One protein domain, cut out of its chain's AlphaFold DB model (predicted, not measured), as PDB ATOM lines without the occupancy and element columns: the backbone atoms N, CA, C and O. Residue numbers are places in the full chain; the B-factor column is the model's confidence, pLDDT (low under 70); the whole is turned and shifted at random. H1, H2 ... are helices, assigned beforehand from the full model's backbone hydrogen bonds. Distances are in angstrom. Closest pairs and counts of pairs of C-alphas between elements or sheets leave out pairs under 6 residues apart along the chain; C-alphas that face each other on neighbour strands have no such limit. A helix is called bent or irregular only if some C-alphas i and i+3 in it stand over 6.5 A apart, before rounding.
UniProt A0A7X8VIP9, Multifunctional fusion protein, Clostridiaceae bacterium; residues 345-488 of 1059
ATOM      1  N   LEU A 345     -13.991  27.023  38.936       93.88
ATOM      2  CA  LEU A 345     -14.808  25.951  38.357       93.88
ATOM      3  C   LEU A 345     -14.777  25.956  36.819       93.88
ATOM      4  O   LEU A 345     -14.626  24.893  36.207       93.88
ATOM      5  N   ALA A 346     -14.854  27.129  36.183       93.44
ATOM      6  CA  ALA A 346     -14.687  27.260  34.734       93.44
ATOM      7  C   ALA A 346     -13.277  26.839  34.297       93.44
ATOM      8  O   ALA A 346     -13.106  26.099  33.326       93.44
ATOM      9  N   ILE A 347     -12.258  27.246  35.058       94.62
ATOM     10  CA  ILE A 347     -10.865  26.855  34.817       94.62
ATOM     11  C   ILE A 347     -10.680  25.346  35.030       94.62
ATOM     12  O   ILE A 347      -9.934  24.713  34.285       94.62
ATOM     13  N   ALA A 348     -11.358  24.741  36.012       94.50
ATOM     14  CA  ALA A 348     -11.365  23.293  36.220       94.50
ATOM     15  C   ALA A 348     -11.942  22.550  35.022       94.50
ATOM     16  O   ALA A 348     -11.307  21.610  34.545       94.50
ATOM     17  N   ARG A 349     -13.072  23.018  34.480       93.31
ATOM     18  CA  ARG A 349     -13.652  22.481  33.248       93.31
ATOM     19  C   ARG A 349     -12.658  22.556  32.087       93.31
ATOM     20  O   ARG A 349     -12.387  21.527  31.475       93.31
ATOM     21  N   ALA A 350     -12.061  23.723  31.833       93.25
ATOM     22  CA  ALA A 350     -11.079  23.898  30.756       93.25
ATOM     23  C   ALA A 350      -9.829  23.020  30.944       93.25
ATOM     24  O   ALA A 350      -9.302  22.450  29.991       93.25
ATOM     25  N   PHE A 351      -9.366  22.859  32.187       94.62
ATOM     26  CA  PHE A 351      -8.238  21.988  32.504       94.62
ATOM     27  C   PHE A 351      -8.501  20.519  32.160       94.62
ATOM     28  O   PHE A 351      -7.559  19.817  31.806       94.62
ATOM     29  N   THR A 352      -9.752  20.048  32.216       90.81
ATOM     30  CA  THR A 352     -10.066  18.637  31.918       90.81
ATOM     31  C   THR A 352      -9.769  18.219  30.475       90.81
ATOM     32  O   THR A 352      -9.594  17.029  30.206       90.81
ATOM     33  N   GLU A 353      -9.661  19.183  29.554       89.81
ATOM     34  CA  GLU A 353      -9.242  18.961  28.165       89.81
ATOM     35  C   GLU A 353      -7.718  18.778  28.025       89.81
ATOM     36  O   GLU A 353      -7.231  18.305  27.000       89.81
ATOM     37  N   LEU A 354      -6.944  19.114  29.063       91.94
ATOM     38  CA  LEU A 354      -5.480  19.084  29.080       91.94
ATOM     39  C   LEU A 354      -4.947  17.754  29.645       91.94
ATOM     40  O   LEU A 354      -4.160  17.722  30.596       91.94
ATOM     41  N   THR A 355      -5.359  16.639  29.034       89.81
ATOM     42  CA  THR A 355      -5.130  15.272  29.545       89.81
ATOM     43  C   THR A 355      -3.667  14.919  29.802       89.81
ATOM     44  O   THR A 355      -3.372  14.173  30.740       89.81
ATOM     45  N   ASP A 356      -2.747  15.486  29.020       86.81
ATOM     46  CA  ASP A 356      -1.305  15.254  29.156       86.81
ATOM     47  C   ASP A 356      -0.758  15.737  30.504       86.81
ATOM     48  O   ASP A 356       0.245  15.219  30.985       86.81
ATOM     49  N   TYR A 357      -1.443  16.667  31.170       90.12
ATOM     50  CA  TYR A 357      -0.993  17.221  32.444       90.12
ATOM     51  C   TYR A 357      -1.700  16.622  33.665       90.12
ATOM     52  O   TYR A 357      -1.304  16.908  34.796       90.12
ATOM     53  N   HIS A 358      -2.705  15.754  33.485       89.44
ATOM     54  CA  HIS A 358      -3.473  15.168  34.595       89.44
ATOM     55  C   HIS A 358      -2.605  14.372  35.585       89.44
ATOM     56  O   HIS A 358      -2.917  14.303  36.773       89.44
ATOM     57  N   HIS A 359      -1.500  13.786  35.121       85.56
ATOM     58  CA  HIS A 359      -0.577  13.042  35.978       85.56
ATOM     59  C   HIS A 359       0.504  13.927  36.622       85.56
ATOM     60  O   HIS A 359       1.061  13.526  37.644       85.56
ATOM     61  N   ILE A 360       0.737  15.128  36.081       83.88
ATOM     62  CA  ILE A 360       1.809  16.060  36.472       83.88
ATOM     63  C   ILE A 360       1.309  17.110  37.465       83.88
ATOM     64  O   ILE A 360       2.019  17.468  38.401       83.88
ATOM     65  N   PHE A 361       0.087  17.621  37.286       86.62
ATOM     66  CA  PHE A 361      -0.366  18.786  38.046       86.62
ATOM     67  C   PHE A 361      -0.434  18.498  39.556       86.62
ATOM     68  O   PHE A 361      -1.017  17.503  40.004       86.62
ATOM     69  N   ARG A 362       0.154  19.384  40.363       86.38
ATOM     70  CA  ARG A 362       0.135  19.313  41.832       86.38
ATOM     71  C   ARG A 362      -0.008  20.723  42.393       86.38
ATOM     72  O   ARG A 362       0.787  21.598  42.071       86.38
ATOM     73  N   SER A 363      -0.998  20.949  43.256       81.88
ATOM     74  CA  SER A 363      -1.194  22.247  43.932       81.88
ATOM     75  C   SER A 363      -1.396  22.130  45.448       81.88
ATOM     76  O   SER A 363      -1.725  23.106  46.114       81.88
ATOM     77  N   CYS A 364      -1.178  20.940  46.022       85.00
ATOM     78  CA  CYS A 364      -1.306  20.698  47.459       85.00
ATOM     79  C   CYS A 364      -0.126  21.290  48.244       85.00
ATOM     80  O   CYS A 364       0.995  20.798  48.136       85.00
ATOM     81  N   ASN A 365      -0.383  22.258  49.128       79.06
ATOM     82  CA  ASN A 365       0.660  22.877  49.957       79.06
ATOM     83  C   ASN A 365       1.349  21.889  50.916       79.06
ATOM     84  O   ASN A 365       2.560  21.963  51.109       79.06
ATOM     85  N   ARG A 366       0.600  20.944  51.505       83.69
ATOM     86  CA  ARG A 366       1.154  19.951  52.449       83.69
ATOM     87  C   ARG A 366       2.014  18.888  51.759       83.69
ATOM     88  O   ARG A 366       2.993  18.426  52.337       83.69
ATOM     89  N   GLY A 367       1.637  18.486  50.546       80.81
ATOM     90  CA  GLY A 367       2.292  17.412  49.794       80.81
ATOM     91  C   GLY A 367       3.312  17.880  48.747       80.81
ATOM     92  O   GLY A 367       4.096  17.060  48.269       80.81
ATOM     93  N   SER A 368       3.356  19.180  48.427       77.88
ATOM     94  CA  SER A 368       4.194  19.751  47.357       77.88
ATOM     95  C   SER A 368       5.681  19.437  47.510       77.88
ATOM     96  O   SER A 368       6.326  19.088  46.526       77.88
ATOM     97  N   LYS A 369       6.216  19.464  48.741       76.69
ATOM     98  CA  LYS A 369       7.631  19.150  49.026       76.69
ATOM     99  C   LYS A 369       8.050  17.747  48.580       76.69
ATOM    100  O   LYS A 369       9.211  17.541  48.250       76.69
ATOM    101  N   ASN A 370       7.113  16.800  48.579       82.31
ATOM    102  CA  ASN A 370       7.339  15.413  48.172       82.31
ATOM    103  C   ASN A 370       6.728  15.108  46.794       82.31
ATOM    104  O   ASN A 370       6.677  13.949  46.400       82.31
ATOM    105  N   ASN A 371       6.242  16.130  46.080       83.62
ATOM    106  CA  ASN A 371       5.553  16.016  44.794       83.62
ATOM    107  C   ASN A 371       4.299  15.104  44.808       83.62
ATOM    108  O   ASN A 371       4.006  14.405  43.838       83.62
ATOM    109  N   VAL A 372       3.534  15.105  45.909       87.88
ATOM    110  CA  VAL A 372       2.328  14.264  46.081       87.88
ATOM    111  C   VAL A 372       1.086  15.077  46.447       87.88
ATOM    112  O   VAL A 372       1.173  16.161  47.026       87.88
ATOM    113  N   TRP A 373      -0.095  14.526  46.166       90.12
ATOM    114  CA  TRP A 373      -1.332  14.949  46.820       90.12
ATOM    115  C   TRP A 373      -1.376  14.347  48.222       90.12
ATOM    116  O   TRP A 373      -1.236  13.138  48.377       90.12
ATOM    117  N   CYS A 374      -1.552  15.170  49.262       93.19
ATOM    118  CA  CYS A 374      -1.595  14.619  50.617       93.19
ATOM    119  C   CYS A 374      -2.886  13.837  50.885       93.19
ATOM    120  O   CYS A 374      -2.860  12.949  51.724       93.19
ATOM    121  N   GLY A 375      -3.996  14.164  50.210       93.62
ATOM    122  CA  GLY A 375      -5.297  13.502  50.377       93.62
ATOM    123  C   GLY A 375      -6.007  13.790  51.709       93.62
ATOM    124  O   GLY A 375      -6.916  13.052  52.072       93.62
ATOM    125  N   HIS A 376      -5.576  14.816  52.454       93.69
ATOM    126  CA  HIS A 376      -6.083  15.129  53.802       93.69
ATOM    127  C   HIS A 376      -6.208  16.647  54.080       93.69
ATOM    128  O   HIS A 376      -6.217  17.058  55.239       93.69
ATOM    129  N   CYS A 377      -6.201  17.511  53.057       93.69
ATOM    130  CA  CYS A 377      -6.264  18.969  53.243       93.69
ATOM    131  C   CYS A 377      -7.360  19.626  52.403       93.69
ATOM    132  O   CYS A 377      -7.855  19.027  51.444       93.69
ATOM    133  N   ALA A 378      -7.682  20.879  52.736       93.81
ATOM    134  CA  ALA A 378      -8.722  21.659  52.072       93.81
ATOM    135  C   ALA A 378      -8.477  21.810  50.570       93.81
ATOM    136  O   ALA A 378      -9.392  21.569  49.789       93.81
ATOM    137  N   LYS A 379      -7.242  22.097  50.133       92.62
ATOM    138  CA  LYS A 379      -6.919  22.182  48.700       92.62
ATOM    139  C   LYS A 379      -7.101  20.851  47.971       92.62
ATOM    140  O   LYS A 379      -7.528  20.870  46.822       92.62
ATOM    141  N   CYS A 380      -6.798  19.707  48.598       94.69
ATOM    142  CA  CYS A 380      -7.061  18.400  47.980       94.69
ATOM    143  C   CYS A 380      -8.562  18.190  47.775       94.69
ATOM    144  O   CYS A 380      -8.970  17.851  46.669       94.69
ATOM    145  N   LEU A 381      -9.364  18.430  48.819       96.44
ATOM    146  CA  LEU A 381     -10.814  18.270  48.746       96.44
ATOM    147  C   LEU A 381     -11.430  19.234  47.729       96.44
ATOM    148  O   LEU A 381     -12.139  18.790  46.837       96.44
ATOM    149  N   PHE A 382     -11.105  20.525  47.803       96.00
ATOM    150  CA  PHE A 382     -11.610  21.541  46.882       96.00
ATOM    151  C   PHE A 382     -11.311  21.200  45.414       96.00
ATOM    152  O   PHE A 382     -12.219  21.198  44.587       96.00
ATOM    153  N   VAL A 383     -10.059  20.845  45.092       94.62
ATOM    154  CA  VAL A 383      -9.681  20.455  43.723       94.62
ATOM    155  C   VAL A 383     -10.431  19.197  43.278       94.62
ATOM    156  O   VAL A 383     -10.827  19.119  42.118       94.62
ATOM    157  N   SER A 384     -10.665  18.228  44.171       95.31
ATOM    158  CA  SER A 384     -11.534  17.091  43.855       95.31
ATOM    159  C   SER A 384     -12.953  17.542  43.528       95.31
ATOM    160  O   SER A 384     -13.473  17.135  42.495       95.31
ATOM    161  N   LEU A 385     -13.556  18.397  44.361       96.56
ATOM    162  CA  LEU A 385     -14.935  18.862  44.187       96.56
ATOM    163  C   LEU A 385     -15.152  19.499  42.814       96.56
ATOM    164  O   LEU A 385     -15.997  19.026  42.066       96.56
ATOM    165  N   ILE A 386     -14.347  20.494  42.439       95.62
ATOM    166  CA  ILE A 386     -14.520  21.219  41.166       95.62
ATOM    167  C   ILE A 386     -14.213  20.372  39.916       95.62
ATOM    168  O   ILE A 386     -14.580  20.758  38.809       95.62
ATOM    169  N   MET A 387     -13.538  19.226  40.072       94.81
ATOM    170  CA  MET A 387     -13.207  18.300  38.977       94.81
ATOM    171  C   MET A 387     -14.222  17.166  38.810       94.81
ATOM    172  O   MET A 387     -14.339  16.605  37.717       94.81
ATOM    173  N   LEU A 388     -14.936  16.803  39.880       94.69
ATOM    174  CA  LEU A 388     -15.885  15.688  39.888       94.69
ATOM    175  C   LEU A 388     -16.966  15.788  38.804       94.69
ATOM    176  O   LEU A 388     -17.122  14.781  38.112       94.69
ATOM    177  N   PRO A 389     -17.623  16.947  38.575       93.69
ATOM    178  CA  PRO A 389     -18.662  17.074  37.549       93.69
ATOM    179  C   PRO A 389     -18.194  16.759  36.124       93.69
ATOM    180  O   PRO A 389     -19.005  16.558  35.229       93.69
ATOM    181  N   TRP A 390     -16.881  16.780  35.885       93.00
ATOM    182  CA  TRP A 390     -16.305  16.721  34.543       93.00
ATOM    183  C   TRP A 390     -15.551  15.416  34.283       93.00
ATOM    184  O   TRP A 390     -15.579  14.880  33.176       93.00
ATOM    185  N   LEU A 391     -14.844  14.899  35.293       92.56
ATOM    186  CA  LEU A 391     -14.011  13.700  35.166       92.56
ATOM    187  C   LEU A 391     -14.657  12.450  35.771       92.56
ATOM    188  O   LEU A 391     -14.250  11.335  35.426       92.56
ATOM    189  N   GLY A 392     -15.642  12.628  36.651       91.75
ATOM    190  CA  GLY A 392     -16.249  11.558  37.426       91.75
ATOM    191  C   GLY A 392     -15.354  11.043  38.560       91.75
ATOM    192  O   GLY A 392     -14.139  11.271  38.617       91.75
ATOM    193  N   ARG A 393     -15.979  10.305  39.479       93.00
ATOM    194  CA  ARG A 393     -15.386   9.829  40.740       93.00
ATOM    195  C   ARG A 393     -14.081   9.051  40.564       93.00
ATOM    196  O   ARG A 393     -13.080   9.403  41.183       93.00
ATOM    197  N   ASP A 394     -14.076   8.029  39.710       92.81
ATOM    198  CA  ASP A 394     -12.942   7.101  39.594       92.81
ATOM    199  C   ASP A 394     -11.663   7.798  39.117       92.81
ATOM    200  O   ASP A 394     -10.574   7.552  39.642       92.81
ATOM    201  N   LYS A 395     -11.784   8.715  38.146       93.00
ATOM    202  CA  LYS A 395     -10.636   9.470  37.627       93.00
ATOM    203  C   LYS A 395     -10.092  10.441  38.668       93.00
ATOM    204  O   LYS A 395      -8.880  10.490  38.862       93.00
ATOM    205  N   VAL A 396     -10.967  11.173  39.360       94.12
ATOM    206  CA  VAL A 396     -10.551  12.111  40.415       94.12
ATOM    207  C   VAL A 396      -9.864  11.365  41.561       94.12
ATOM    208  O   VAL A 396      -8.787  11.775  41.998       94.12
ATOM    209  N   ALA A 397     -10.420  10.232  42.000       94.50
ATOM    210  CA  ALA A 397      -9.811   9.400  43.034       94.50
ATOM    211  C   ALA A 397      -8.429   8.876  42.610       94.50
ATOM    212  O   ALA A 397      -7.492   8.910  43.409       94.50
ATOM    213  N   ALA A 398      -8.267   8.457  41.350       92.69
ATOM    214  CA  ALA A 398      -6.977   8.030  40.810       92.69
ATOM    215  C   ALA A 398      -5.950   9.177  40.742       92.69
ATOM    216  O   ALA A 398      -4.781   8.964  41.059       92.69
ATOM    217  N   MET A 399      -6.375  10.393  40.378       90.69
ATOM    218  CA  MET A 399      -5.504  11.576  40.304       90.69
ATOM    219  C   MET A 399      -4.983  12.007  41.679       90.69
ATOM    220  O   MET A 399      -3.816  12.377  41.812       90.69
ATOM    221  N   ILE A 400      -5.836  11.956  42.704       92.12
ATOM    222  CA  ILE A 400      -5.480  12.330  44.080       92.12
ATOM    223  C   ILE A 400      -4.809  11.173  44.835       92.12
ATOM    224  O   ILE A 400      -4.059  11.405  45.781       92.12
ATOM    225  N   GLY A 401      -5.059   9.928  44.424       92.31
ATOM    226  CA  GLY A 401      -4.616   8.714  45.116       92.31
ATOM    227  C   GLY A 401      -5.518   8.298  46.286       92.31
ATOM    228  O   GLY A 401      -5.172   7.384  47.032       92.31
ATOM    229  N   ARG A 402      -6.664   8.969  46.463       94.38
ATOM    230  CA  ARG A 402      -7.663   8.699  47.503       94.38
ATOM    231  C   ARG A 402      -9.035   9.187  47.046       94.38
ATOM    232  O   ARG A 402      -9.151  10.280  46.500       94.38
ATOM    233  N   ASP A 403     -10.069   8.402  47.319       95.88
ATOM    234  CA  ASP A 403     -11.456   8.821  47.127       95.88
ATOM    235  C   ASP A 403     -11.903   9.719  48.291       95.88
ATOM    236  O   ASP A 403     -12.220   9.242  49.382       95.88
ATOM    237  N   LEU A 404     -11.852  11.036  48.079       96.31
ATOM    238  CA  LEU A 404     -12.138  12.016  49.129       96.31
ATOM    239  C   LEU A 404     -13.632  12.192  49.415       96.31
ATOM    240  O   LEU A 404     -13.971  12.623  50.511       96.31
ATOM    241  N   ILE A 405     -14.531  11.834  48.490       94.75
ATOM    242  CA  ILE A 405     -15.978  12.007  48.708       94.75
ATOM    243  C   ILE A 405     -16.618  10.902  49.556       94.75
ATOM    244  O   ILE A 405     -17.774  11.031  49.956       94.75
ATOM    245  N   GLU A 406     -15.859   9.856  49.888       95.25
ATOM    246  CA  GLU A 406     -16.215   8.852  50.906       95.25
ATOM    247  C   GLU A 406     -15.456   9.025  52.229       95.25
ATOM    248  O   GLU A 406     -15.640   8.244  53.161       95.25
ATOM    249  N   ALA A 407     -14.558  10.003  52.317       95.44
ATOM    250  CA  ALA A 407     -13.662  10.145  53.453       95.44
ATOM    251  C   ALA A 407     -14.352  10.877  54.618       95.44
ATOM    252  O   ALA A 407     -14.672  12.059  54.521       95.44
ATOM    253  N   GLU A 408     -14.554  10.187  55.744       95.94
ATOM    254  CA  GLU A 408     -15.208  10.748  56.938       95.94
ATOM    255  C   GLU A 408     -14.432  11.931  57.541       95.94
ATOM    256  O   GLU A 408     -15.021  12.933  57.942       95.94
ATOM    257  N   ASP A 409     -13.100  11.875  57.514       95.06
ATOM    258  CA  ASP A 409     -12.211  12.950  57.969       95.06
ATOM    259  C   ASP A 409     -12.305  14.230  57.120       95.06
ATOM    260  O   ASP A 409     -11.810  15.273  57.545       95.06
ATOM    261  N   MET A 410     -12.947  14.184  55.945       97.19
ATOM    262  CA  MET A 410     -13.169  15.355  55.088       97.19
ATOM    263  C   MET A 410     -14.466  16.111  55.413       97.19
ATOM    264  O   MET A 410     -14.625  17.239  54.951       97.19
ATOM    265  N   VAL A 411     -15.370  15.550  56.229       96.56
ATOM    266  CA  VAL A 411     -16.647  16.199  56.591       96.56
ATOM    267  C   VAL A 411     -16.446  17.583  57.234       96.56
ATOM    268  O   VAL A 411     -17.099  18.525  56.782       96.56
ATOM    269  N   PRO A 412     -15.537  17.780  58.214       96.25
ATOM    270  CA  PRO A 412     -15.314  19.104  58.799       96.25
ATOM    271  C   PRO A 412     -14.781  20.123  57.784       96.25
ATOM    272  O   PRO A 412     -15.204  21.270  57.774       96.25
ATOM    273  N   ILE A 413     -13.900  19.691  56.879       95.94
ATOM    274  CA  ILE A 413     -13.338  20.558  55.833       95.94
ATOM    275  C   ILE A 413     -14.426  20.959  54.830       95.94
ATOM    276  O   ILE A 413     -14.472  22.103  54.387       95.94
ATOM    277  N   LEU A 414     -15.326  20.035  54.480       96.69
ATOM    278  CA  LEU A 414     -16.469  20.342  53.625       96.69
ATOM    279  C   LEU A 414     -17.405  21.371  54.277       96.69
ATOM    280  O   LEU A 414     -17.909  22.251  53.585       96.69
ATOM    281  N   ALA A 415     -17.604  21.281  55.596       95.38
ATOM    282  CA  ALA A 415     -18.386  22.255  56.353       95.38
ATOM    283  C   ALA A 415     -17.780  23.671  56.254       95.38
ATOM    284  O   ALA A 415     -18.513  24.632  56.021       95.38
ATOM    285  N   GLU A 416     -16.449  23.792  56.341       94.31
ATOM    286  CA  GLU A 416     -15.731  25.061  56.136       94.31
ATOM    287  C   GLU A 416     -15.859  25.581  54.692       94.31
ATOM    288  O   GLU A 416     -16.106  26.768  54.482       94.31
ATOM    289  N   LEU A 417     -15.742  24.703  53.686       94.44
ATOM    290  CA  LEU A 417     -15.856  25.072  52.265       94.44
ATOM    291  C   LEU A 417     -17.265  25.535  51.861       94.44
ATOM    292  O   LEU A 417     -17.397  26.352  50.956       94.44
ATOM    293  N   LEU A 418     -18.308  25.018  52.514       93.56
ATOM    294  CA  LEU A 418     -19.706  25.366  52.235       93.56
ATOM    295  C   LEU A 418     -20.264  26.468  53.146       93.56
ATOM    296  O   LEU A 418     -21.426  26.839  53.001       93.56
ATOM    297  N   GLY A 419     -19.474  26.986  54.090       90.06
ATOM    298  CA  GLY A 419     -19.929  28.023  55.021       90.06
ATOM    299  C   GLY A 419     -20.899  27.533  56.101       90.06
ATOM    300  O   GLY A 419     -21.599  28.342  56.700       90.06
ATOM    301  N   VAL A 420     -20.935  26.225  56.382       90.94
ATOM    302  CA  VAL A 420     -21.621  25.679  57.575       90.94
ATOM    303  C   VAL A 420     -20.930  26.184  58.847       90.94
ATOM    304  O   VAL A 420     -21.559  26.386  59.885       90.94
ATOM    305  N   THR A 421     -19.620  26.427  58.762       87.19
ATOM    306  CA  THR A 421     -18.852  27.162  59.768       87.19
ATOM    307  C   THR A 421     -18.506  28.575  59.274       87.19
ATOM    308  O   THR A 421     -18.336  28.765  58.072       87.19
ATOM    309  N   PRO A 422     -18.308  29.565  60.171       78.06
ATOM    310  CA  PRO A 422     -18.066  30.963  59.776       78.06
ATOM    311  C   PRO A 422     -16.751  31.225  59.029       78.06
ATOM    312  O   PRO A 422     -16.613  32.240  58.352       78.06
ATOM    313  N   THR A 423     -15.753  30.356  59.196       84.44
ATOM    314  CA  THR A 423     -14.413  30.528  58.628       84.44
ATOM    315  C   THR A 423     -14.205  29.546  57.485       84.44
ATOM    316  O   THR A 423     -14.422  28.347  57.655       84.44
ATOM    317  N   LYS A 424     -13.767  30.063  56.336       88.94
ATOM    318  CA  LYS A 424     -13.286  29.264  55.207       88.94
ATOM    319  C   LYS A 424     -11.848  28.797  55.493       88.94
ATOM    320  O   LYS A 424     -11.126  29.494  56.210       88.94
ATOM    321  N   PRO A 425     -11.376  27.666  54.935       89.88
ATOM    322  CA  PRO A 425     -10.002  27.234  55.165       89.88
ATOM    323  C   PRO A 425      -8.999  28.302  54.696       89.88
ATOM    324  O   PRO A 425      -9.124  28.810  53.580       89.88
ATOM    325  N   PHE A 426      -7.962  28.589  55.496       87.38
ATOM    326  CA  PHE A 426      -6.809  29.422  55.101       87.38
ATOM    327  C   PHE A 426      -5.883  28.671  54.120       87.38
ATOM    328  O   PHE A 426      -4.693  28.461  54.352       87.38
ATOM    329  N   GLU A 427      -6.457  28.207  53.012       85.81
ATOM    330  CA  GLU A 427      -5.767  27.642  51.859       85.81
ATOM    331  C   GLU A 427      -6.297  28.325  50.585       85.81
ATOM    332  O   GLU A 427      -7.363  28.934  50.580       85.81
ATOM    333  N   CYS A 428      -5.563  28.231  49.473       84.50
ATOM    334  CA  CYS A 428      -5.997  28.796  48.192       84.50
ATOM    335  C   CYS A 428      -7.166  27.992  47.588       84.50
ATOM    336  O   CYS A 428      -6.948  27.231  46.651       84.50
ATOM    337  N   VAL A 429      -8.376  28.097  48.132       91.06
ATOM    338  CA  VAL A 429      -9.587  27.401  47.659       91.06
ATOM    339  C   VAL A 429     -10.612  28.407  47.121       91.06
ATOM    340  O   VAL A 429     -10.629  29.560  47.556       91.06
ATOM    341  N   GLY A 430     -11.425  27.981  46.155       89.44
ATOM    342  CA  GLY A 430     -12.436  28.807  45.481       89.44
ATOM    343  C   GLY A 430     -13.672  29.065  46.341       89.44
ATOM    344  O   GLY A 430     -13.633  28.839  47.552       89.44
ATOM    345  N   THR A 431     -14.744  29.570  45.737       92.50
ATOM    346  CA  THR A 431     -15.894  30.107  46.468       92.50
ATOM    347  C   THR A 431     -16.825  29.070  47.067       92.50
ATOM    348  O   THR A 431     -16.852  27.902  46.657       92.50
ATOM    349  N   ARG A 432     -17.625  29.503  48.052       92.62
ATOM    350  CA  ARG A 432     -18.703  28.665  48.604       92.62
ATOM    351  C   ARG A 432     -19.689  28.252  47.516       92.62
ATOM    352  O   ARG A 432     -20.100  27.093  47.467       92.62
ATOM    353  N   VAL A 433     -20.011  29.183  46.616       92.50
ATOM    354  CA  VAL A 433     -20.910  28.964  45.475       92.50
ATOM    355  C   VAL A 433     -20.322  27.941  44.504       92.50
ATOM    356  O   VAL A 433     -21.034  27.044  44.058       92.50
ATOM    357  N   GLU A 434     -19.018  27.997  44.228       94.56
ATOM    358  CA  GLU A 434     -18.350  27.001  43.383       94.56
ATOM    359  C   GLU A 434     -18.381  25.600  43.997       94.56
ATOM    360  O   GLU A 434     -18.675  24.626  43.302       94.56
ATOM    361  N   CYS A 435     -18.109  25.487  45.301       95.50
ATOM    362  CA  CYS A 435     -18.183  24.214  46.018       95.50
ATOM    363  C   CYS A 435     -19.610  23.652  46.005       95.50
ATOM    364  O   CYS A 435     -19.809  22.463  45.748       95.50
ATOM    365  N   TYR A 436     -20.598  24.515  46.251       95.38
ATOM    366  CA  TYR A 436     -22.017  24.184  46.216       95.38
ATOM    367  C   TYR A 436     -22.449  23.681  44.834       95.38
ATOM    368  O   TYR A 436     -22.998  22.582  44.718       95.38
ATOM    369  N   LEU A 437     -22.147  24.439  43.775       95.06
ATOM    370  CA  LEU A 437     -22.504  24.075  42.408       95.06
ATOM    371  C   LEU A 437     -21.816  22.773  41.980       95.06
ATOM    372  O   LEU A 437     -22.459  21.904  41.395       95.06
ATOM    373  N   ALA A 438     -20.534  22.592  42.309       95.69
ATOM    374  CA  ALA A 438     -19.811  21.366  41.991       95.69
ATOM    375  C   ALA A 438     -20.454  20.123  42.636       95.69
ATOM    376  O   ALA A 438     -20.574  19.076  41.990       95.69
ATOM    377  N   LEU A 439     -20.921  20.230  43.885       94.94
ATOM    378  CA  LEU A 439     -21.652  19.153  44.559       94.94
ATOM    379  C   LEU A 439     -23.023  18.900  43.924       94.94
ATOM    380  O   LEU A 439     -23.367  17.739  43.718       94.94
ATOM    381  N   GLU A 440     -23.784  19.940  43.573       93.50
ATOM    382  CA  GLU A 440     -25.082  19.796  42.893       93.50
ATOM    383  C   GLU A 440     -24.956  19.110  41.528       93.50
ATOM    384  O   GLU A 440     -25.681  18.152  41.245       93.50
ATOM    385  N   LEU A 441     -23.991  19.540  40.709       92.00
ATOM    386  CA  LEU A 441     -23.720  18.933  39.407       92.00
ATOM    387  C   LEU A 441     -23.288  17.470  39.556       92.00
ATOM    388  O   LEU A 441     -23.814  16.603  38.864       92.00
ATOM    389  N   THR A 442     -22.400  17.177  40.510       92.06
ATOM    390  CA  THR A 442     -21.975  15.798  40.789       92.06
ATOM    391  C   THR A 442     -23.150  14.949  41.276       92.06
ATOM    392  O   THR A 442     -23.332  13.821  40.828       92.06
ATOM    393  N   ARG A 443     -23.992  15.475  42.177       89.56
ATOM    394  CA  ARG A 443     -25.168  14.777  42.723       89.56
ATOM    395  C   ARG A 443     -26.154  14.382  41.626       89.56
ATOM    396  O   ARG A 443     -26.737  13.301  41.707       89.56
ATOM    397  N   ALA A 444     -26.332  15.233  40.613       85.62
ATOM    398  CA  ALA A 444     -27.238  14.974  39.497       85.62
ATOM    399  C   ALA A 444     -26.905  13.669  38.743       85.62
ATOM    400  O   ALA A 444     -27.815  13.025  38.218       85.62
ATOM    401  N   GLU A 445     -25.642  13.225  38.760       82.25
ATOM    402  CA  GLU A 445     -25.199  11.973  38.130       82.25
ATOM    403  C   GLU A 445     -25.650  10.706  38.884       82.25
ATOM    404  O   GLU A 445     -25.792   9.643  38.279       82.25
ATOM    405  N   TYR A 446     -25.927  10.799  40.190       80.06
ATOM    406  CA  TYR A 446     -26.249   9.651  41.058       80.06
ATOM    407  C   TYR A 446     -27.760   9.354  41.159       80.06
ATOM    408  O   TYR A 446     -28.184   8.458  41.895       80.06
ATOM    409  N   GLY A 447     -28.600  10.074  40.407       65.81
ATOM    410  CA  GLY A 447     -30.055   9.908  40.433       65.81
ATOM    411  C   GLY A 447     -30.707  10.387  41.739       65.81
ATOM    412  O   GLY A 447     -30.147  11.174  42.495       65.81
ATOM    413  N   ARG A 448     -31.950   9.954  42.007       68.38
ATOM    414  CA  ARG A 448     -32.758  10.439  43.152       68.38
ATOM    415  C   ARG A 448     -32.603   9.627  44.446       68.38
ATOM    416  O   ARG A 448     -33.264   9.944  45.431       68.38
ATOM    417  N   SER A 449     -31.806   8.561  44.446       76.25
ATOM    418  CA  SER A 449     -31.696   7.662  45.597       76.25
ATOM    419  C   SER A 449     -30.644   8.168  46.584       76.25
ATOM    420  O   SER A 449     -29.468   8.261  46.253       76.25
ATOM    421  N   TYR A 450     -31.067   8.483  47.811       80.62
ATOM    422  CA  TYR A 450     -30.175   8.978  48.864       80.62
ATOM    423  C   TYR A 450     -29.136   7.927  49.297       80.62
ATOM    424  O   TYR A 450     -27.973   8.255  49.519       80.62
ATOM    425  N   ASP A 451     -29.526   6.650  49.350       81.62
ATOM    426  CA  ASP A 451     -28.669   5.559  49.839       81.62
ATOM    427  C   ASP A 451     -27.507   5.213  48.896       81.62
ATOM    428  O   ASP A 451     -26.563   4.538  49.301       81.62
ATOM    429  N   THR A 452     -27.564   5.670  47.642       84.31
ATOM    430  CA  THR A 452     -26.513   5.449  46.638       84.31
ATOM    431  C   THR A 452     -25.514   6.602  46.557       84.31
ATOM    432  O   THR A 452     -24.559   6.518  45.785       84.31
ATOM    433  N   LEU A 453     -25.723   7.681  47.320       90.31
ATOM    434  CA  LEU A 453     -24.817   8.824  47.345       90.31
ATOM    435  C   LEU A 453     -23.561   8.526  48.194       90.31
ATOM    436  O   LEU A 453     -23.680   7.957  49.284       90.31
ATOM    437  N   PRO A 454     -22.372   8.971  47.749       93.06
ATOM    438  CA  PRO A 454     -21.155   9.000  48.561       93.06
ATOM    439  C   PRO A 454     -21.344   9.751  49.885       93.06
ATOM    440  O   PRO A 454     -22.198  10.638  49.985       93.06
ATOM    441  N   LEU A 455     -20.538   9.428  50.903       95.31
ATOM    442  CA  LEU A 455     -20.642  10.002  52.253       95.31
ATOM    443  C   LEU A 455     -20.767  11.535  52.269       95.31
ATOM    444  O   LEU A 455     -21.698  12.058  52.878       95.31
ATOM    445  N   LEU A 456     -19.876  12.251  51.579       96.25
ATOM    446  CA  LEU A 456     -19.886  13.717  51.576       96.25
ATOM    447  C   LEU A 456     -21.123  14.302  50.878       96.25
ATOM    448  O   LEU A 456     -21.674  15.295  51.346       96.25
ATOM    449  N   LEU A 457     -21.614  13.663  49.811       94.75
ATOM    450  CA  LEU A 457     -22.846  14.080  49.133       94.75
ATOM    451  C   LEU A 457     -24.088  13.815  49.992       94.75
ATOM    452  O   LEU A 457     -25.016  14.622  50.004       94.75
ATOM    453  N   ARG A 458     -24.100  12.718  50.760       94.50
ATOM    454  CA  ARG A 458     -25.154  12.451  51.751       94.50
ATOM    455  C   ARG A 458     -25.184  13.500  52.852       94.50
ATOM    456  O   ARG A 458     -26.276  13.925  53.229       94.50
ATOM    457  N   GLN A 459     -24.013  13.903  53.344       95.62
ATOM    458  CA  GLN A 459     -23.888  14.948  54.357       95.62
ATOM    459  C   GLN A 459     -24.343  16.307  53.811       95.62
ATOM    460  O   GLN A 459     -25.128  16.993  54.455       95.62
ATOM    461  N   PHE A 460     -23.924  16.655  52.591       95.06
ATOM    462  CA  PHE A 460     -24.357  17.868  51.895       95.06
ATOM    463  C   PHE A 460     -25.887  17.961  51.783       95.06
ATOM    464  O   PHE A 460     -26.475  18.968  52.173       95.06
ATOM    465  N   VAL A 461     -26.547  16.882  51.348       92.50
ATOM    466  CA  VAL A 461     -28.017  16.830  51.260       92.50
ATOM    467  C   VAL A 461     -28.678  16.950  52.638       92.50
ATOM    468  O   VAL A 461     -29.725  17.584  52.755       92.50
ATOM    469  N   GLN A 462     -28.089  16.383  53.697       93.81
ATOM    470  CA  GLN A 462     -28.603  16.572  55.060       93.81
ATOM    471  C   GLN A 462     -28.545  18.041  55.483       93.81
ATOM    472  O   GLN A 462     -29.542  18.559  55.977       93.81
ATOM    473  N   TRP A 463     -27.426  18.727  55.238       95.19
ATOM    474  CA  TRP A 463     -27.291  20.153  55.543       95.19
ATOM    475  C   TRP A 463     -28.288  21.020  54.773       95.19
ATOM    476  O   TRP A 463     -28.871  21.933  55.354       95.19
ATOM    477  N   GLN A 464     -28.556  20.700  53.503       90.31
ATOM    478  CA  GLN A 464     -29.611  21.360  52.729       90.31
ATOM    479  C   GLN A 464     -30.994  21.168  53.363       90.31
ATOM    480  O   GLN A 464     -31.725  22.135  53.558       90.31
ATOM    481  N   VAL A 465     -31.356  19.924  53.703       89.44
ATOM    482  CA  VAL A 465     -32.670  19.592  54.285       89.44
ATOM    483  C   VAL A 465     -32.854  20.222  55.666       89.44
ATOM    484  O   VAL A 465     -33.955  20.661  55.998       89.44
ATOM    485  N   ASN A 466     -31.786  20.290  56.457       92.31
ATOM    486  CA  ASN A 466     -31.807  20.877  57.792       92.31
ATOM    487  C   ASN A 466     -31.739  22.414  57.783       92.31
ATOM    488  O   ASN A 466     -31.925  23.024  58.835       92.31
ATOM    489  N   GLY A 467     -31.484  23.044  56.630       89.62
ATOM    490  CA  GLY A 467     -31.299  24.495  56.529       89.62
ATOM    491  C   GLY A 467     -30.015  24.993  57.200       89.62
ATOM    492  O   GLY A 467     -30.004  26.084  57.759       89.62
ATOM    493  N   GLU A 468     -28.954  24.182  57.188       92.56
ATOM    494  CA  GLU A 468     -27.649  24.498  57.798       92.56
ATOM    495  C   GLU A 468     -26.700  25.238  56.839       92.56
ATOM    496  O   GLU A 468     -25.671  25.758  57.269       92.56
ATOM    497  N   LEU A 469     -27.025  25.284  55.544       91.25
ATOM    498  CA  LEU A 469     -26.254  26.041  54.560       91.25
ATOM    499  C   LEU A 469     -26.610  27.539  54.595       91.25
ATOM    500  O   LEU A 469     -27.773  27.879  54.836       91.25
ATOM    501  N   PRO A 470     -25.654  28.436  54.289       89.00
ATOM    502  CA  PRO A 470     -25.928  29.858  54.099       89.00
ATOM    503  C   PRO A 470     -27.056  30.109  53.087       89.00
ATOM    504  O   PRO A 470     -27.094  29.491  52.020       89.00
ATOM    505  N   ALA A 471     -27.957  31.046  53.407       83.94
ATOM    506  CA  ALA A 471     -29.132  31.348  52.582       83.94
ATOM    507  C   ALA A 471     -28.755  31.719  51.136       83.94
ATOM    508  O   ALA A 471     -29.383  31.219  50.203       83.94
ATOM    509  N   GLU A 472     -27.670  32.482  50.960       83.06
ATOM    510  CA  GLU A 472     -27.109  32.921  49.672       83.06
ATOM    511  C   GLU A 472     -26.861  31.776  48.673       83.06
ATOM    512  O   GLU A 472     -27.034  31.955  47.468       83.06
ATOM    513  N   LEU A 473     -26.529  30.570  49.155       85.69
ATOM    514  CA  LEU A 473     -26.309  29.406  48.290       85.69
ATOM    515  C   LEU A 473     -27.625  28.865  47.711       85.69
ATOM    516  O   LEU A 473     -27.641  28.318  46.610       85.69
ATOM    517  N   SER A 474     -28.724  29.031  48.451       76.06
ATOM    518  CA  SER A 474     -30.053  28.490  48.140       76.06
ATOM    519  C   SER A 474     -31.039  29.500  47.540       76.06
ATOM    520  O   SER A 474     -32.087  29.096  47.039       76.06
ATOM    521  N   GLU A 475     -30.726  30.801  47.584       79.12
ATOM    522  CA  GLU A 475     -31.569  31.880  47.042       79.12
ATOM    523  C   GLU A 475     -31.655  31.870  45.511       79.12
ATOM    524  O   GLU A 475     -32.682  32.257  44.950       79.12
ATOM    525  N   ARG A 476     -30.594  31.409  44.841       82.94
ATOM    526  CA  ARG A 476     -30.531  31.241  43.385       82.94
ATOM    527  C   ARG A 476     -30.656  29.772  43.001       82.94
ATOM    528  O   ARG A 476     -30.287  28.860  43.743       82.94
ATOM    529  N   THR A 477     -31.181  29.536  41.810       86.00
ATOM    530  CA  THR A 477     -31.266  28.210  41.206       86.00
ATOM    531  C   THR A 477     -29.885  27.702  40.786       86.00
ATOM    532  O   THR A 477     -28.967  28.470  40.511       86.00
ATOM    533  N   VAL A 478     -29.744  26.377  40.678       85.44
ATOM    534  CA  VAL A 478     -28.517  25.738  40.166       85.44
ATOM    535  C   VAL A 478     -28.166  26.243  38.762       85.44
ATOM    536  O   VAL A 478     -26.991  26.419  38.466       85.44
ATOM    537  N   GLU A 479     -29.171  26.511  37.922       82.75
ATOM    538  CA  GLU A 479     -28.965  27.057  36.576       82.75
ATOM    539  C   GLU A 479     -28.414  28.488  36.621       82.75
ATOM    540  O   GLU A 479     -27.494  28.798  35.876       82.75
ATOM    541  N   GLU A 480     -28.913  29.348  37.512       84.00
ATOM    542  CA  GLU A 480     -28.390  30.714  37.668       84.00
ATOM    543  C   GLU A 480     -26.924  30.706  38.112       84.00
ATOM    544  O   GLU A 480     -26.102  31.368  37.484       84.00
ATOM    545  N   HIS A 481     -26.573  29.892  39.115       87.25
ATOM    546  CA  HIS A 481     -25.174  29.711  39.534       87.25
ATOM    547  C   HIS A 481     -24.307  29.138  38.405       87.25
ATOM    548  O   HIS A 481     -23.148  29.518  38.252       87.25
ATOM    549  N   TYR A 482     -24.854  28.216  37.606       85.06
ATOM    550  CA  TYR A 482     -24.160  27.621  36.465       85.06
ATOM    551  C   TYR A 482     -23.866  28.650  35.372       85.06
ATOM    552  O   TYR A 482     -22.748  28.683  34.855       85.06
ATOM    553  N   GLN A 483     -24.840  29.500  35.038       82.94
ATOM    554  CA  GLN A 483     -24.651  30.593  34.086       82.94
ATOM    555  C   GLN A 483     -23.633  31.611  34.608       82.94
ATOM    556  O   GLN A 483     -22.672  31.911  33.907       82.94
ATOM    557  N   GLU A 484     -23.775  32.059  35.857       84.75
ATOM    558  CA  GLU A 484     -22.862  33.021  36.481       84.75
ATOM    559  C   GLU A 484     -21.412  32.519  36.484       84.75
ATOM    560  O   GLU A 484     -20.517  33.185  35.974       84.75
ATOM    561  N   LEU A 485     -21.167  31.311  37.001       86.56
ATOM    562  CA  LEU A 485     -19.801  30.823  37.191       86.56
ATOM    563  C   LEU A 485     -19.112  30.384  35.895       86.56
ATOM    564  O   LEU A 485     -17.880  30.366  35.851       86.56
ATOM    565  N   LEU A 486     -19.857  29.977  34.862       84.19
ATOM    566  CA  LEU A 486     -19.269  29.442  33.628       84.19
ATOM    567  C   LEU A 486     -19.371  30.381  32.423       84.19
ATOM    568  O   LEU A 486     -18.595  30.193  31.487       84.19
ATOM    569  N   TYR A 487     -20.298  31.342  32.419       74.94
ATOM    570  CA  TYR A 487     -20.615  32.168  31.248       74.94
ATOM    571  C   TYR A 487     -20.612  33.678  31.525       74.94
ATOM    572  O   TYR A 487     -20.600  34.446  30.563       74.94
ATOM    573  N   THR A 488     -20.563  34.135  32.779       71.50
ATOM    574  CA  THR A 488     -20.439  35.568  33.091       71.50
ATOM    575  C   THR A 488     -18.976  35.970  33.243       71.50
ATOM    576  O   THR A 488     -18.198  35.315  33.937       71.50
TER     577      THR A 488
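What this domain is: This is residues 345 to 488 of the 1059 residues of the protein "Multifunctional fusion protein" of Clostridiaceae bacterium (UniProt A0A7X8VIP9). Two helices, H2 and H5, cross in the core of a compact, rounded body, and shorter helices surround them. H1 and H8 meet on one side of this pair, H4 and H6 on the opposite side; H3 folds back on H2, and a long loop within residues 352 to 377 reaches one end of the longest axis, with short H7 near the other end. The printed part has 144 residues with eight named helices, H1 to H8 in chain order, and no named strand; the class is all helix. It is compact, with a radius of gyration of the C-alphas of 14.6 A and spans of 41 by 32 by 30 A.

How they stand to each other: H1, residues 345 to 351, touches residues 386 to 390 alone of H2, residues 378 to 391; their closest C-alphas, Leu 345 and Ile 386, are 5.5 A apart, at a steep tilt of 69 degrees, only just short of about perpendicular. H3, residues 393 to 400, forms a helical hairpin with H2, a steep tilt of 40 degrees, opposite ways; the closest C-alphas, Ser 384 and Val 396, are 6.1 A apart. H4, residues 408 to 417, touches residues 378 to 382 alone of H2, about perpendicular at 89 degrees, with the C-alphas of Ala 378 and Ile 413 closest at 6.1 A. H5, residues 432 to 444, touches H2 with 14 pairs of C-alphas within 8 A, the closest Pro 389 and Thr 442 at 4.8 A, a steep tilt of 41 degrees, the same way. H2 and H5 are the hubs, touching four helices each. H6, residues 455 to 466, touches H4, with the C-alphas of Val 411 and Leu 456 closest at 6.5 A, and only just touches H5, with 3 pairs within 8 A, Arg 443 and Leu 457 closest at 6.9 A. H7, residues 471 to 475, only just touches H5, with 3 pairs, Val 433 and Leu 473 closest at 6.1 A. H8, residues 478 to 487, touches H5, Leu 437 and Val 478 closest at 6.6 A, and H1, Ala 346 and Leu 486 closest at 5.2 A. H3 and H5 are apart. Every O i to N i+4 pair is within hydrogen-bond range in H1, H3, H5, H6, H7 and H8; in H2 it is 8 of 10 and in H4 4 of 6.

Where its parts are: H1 begins at C-alpha 345, (-14.808, 25.951, 38.357), and is 9.7 A long. H2 is 19.4 A, H3 10.7 A, H4 15.1 A, H5 18.5 A, H6 16.5 A, H7 6.1 A and H8 13.5 A. H2 and H4 are irregular, but only just: C-alphas 386 and 389, and 409 and 412, are each 6.9 A apart. H5 begins at C-alpha 432, (-18.703, 28.665, 48.604), and H8 ends at C-alpha 487, (-20.615, 32.168, 31.248).

The domain as a whole: The two C-alphas farthest apart, Asn 370 and Glu 475, are 42.3 A apart. The printed part has no cut. The links H1 to H2, 26 residues, and H4 to H5, 14 residues, are long. The mean pLDDT of the printed part is 89.7, and residues 447 to 448 are under 70.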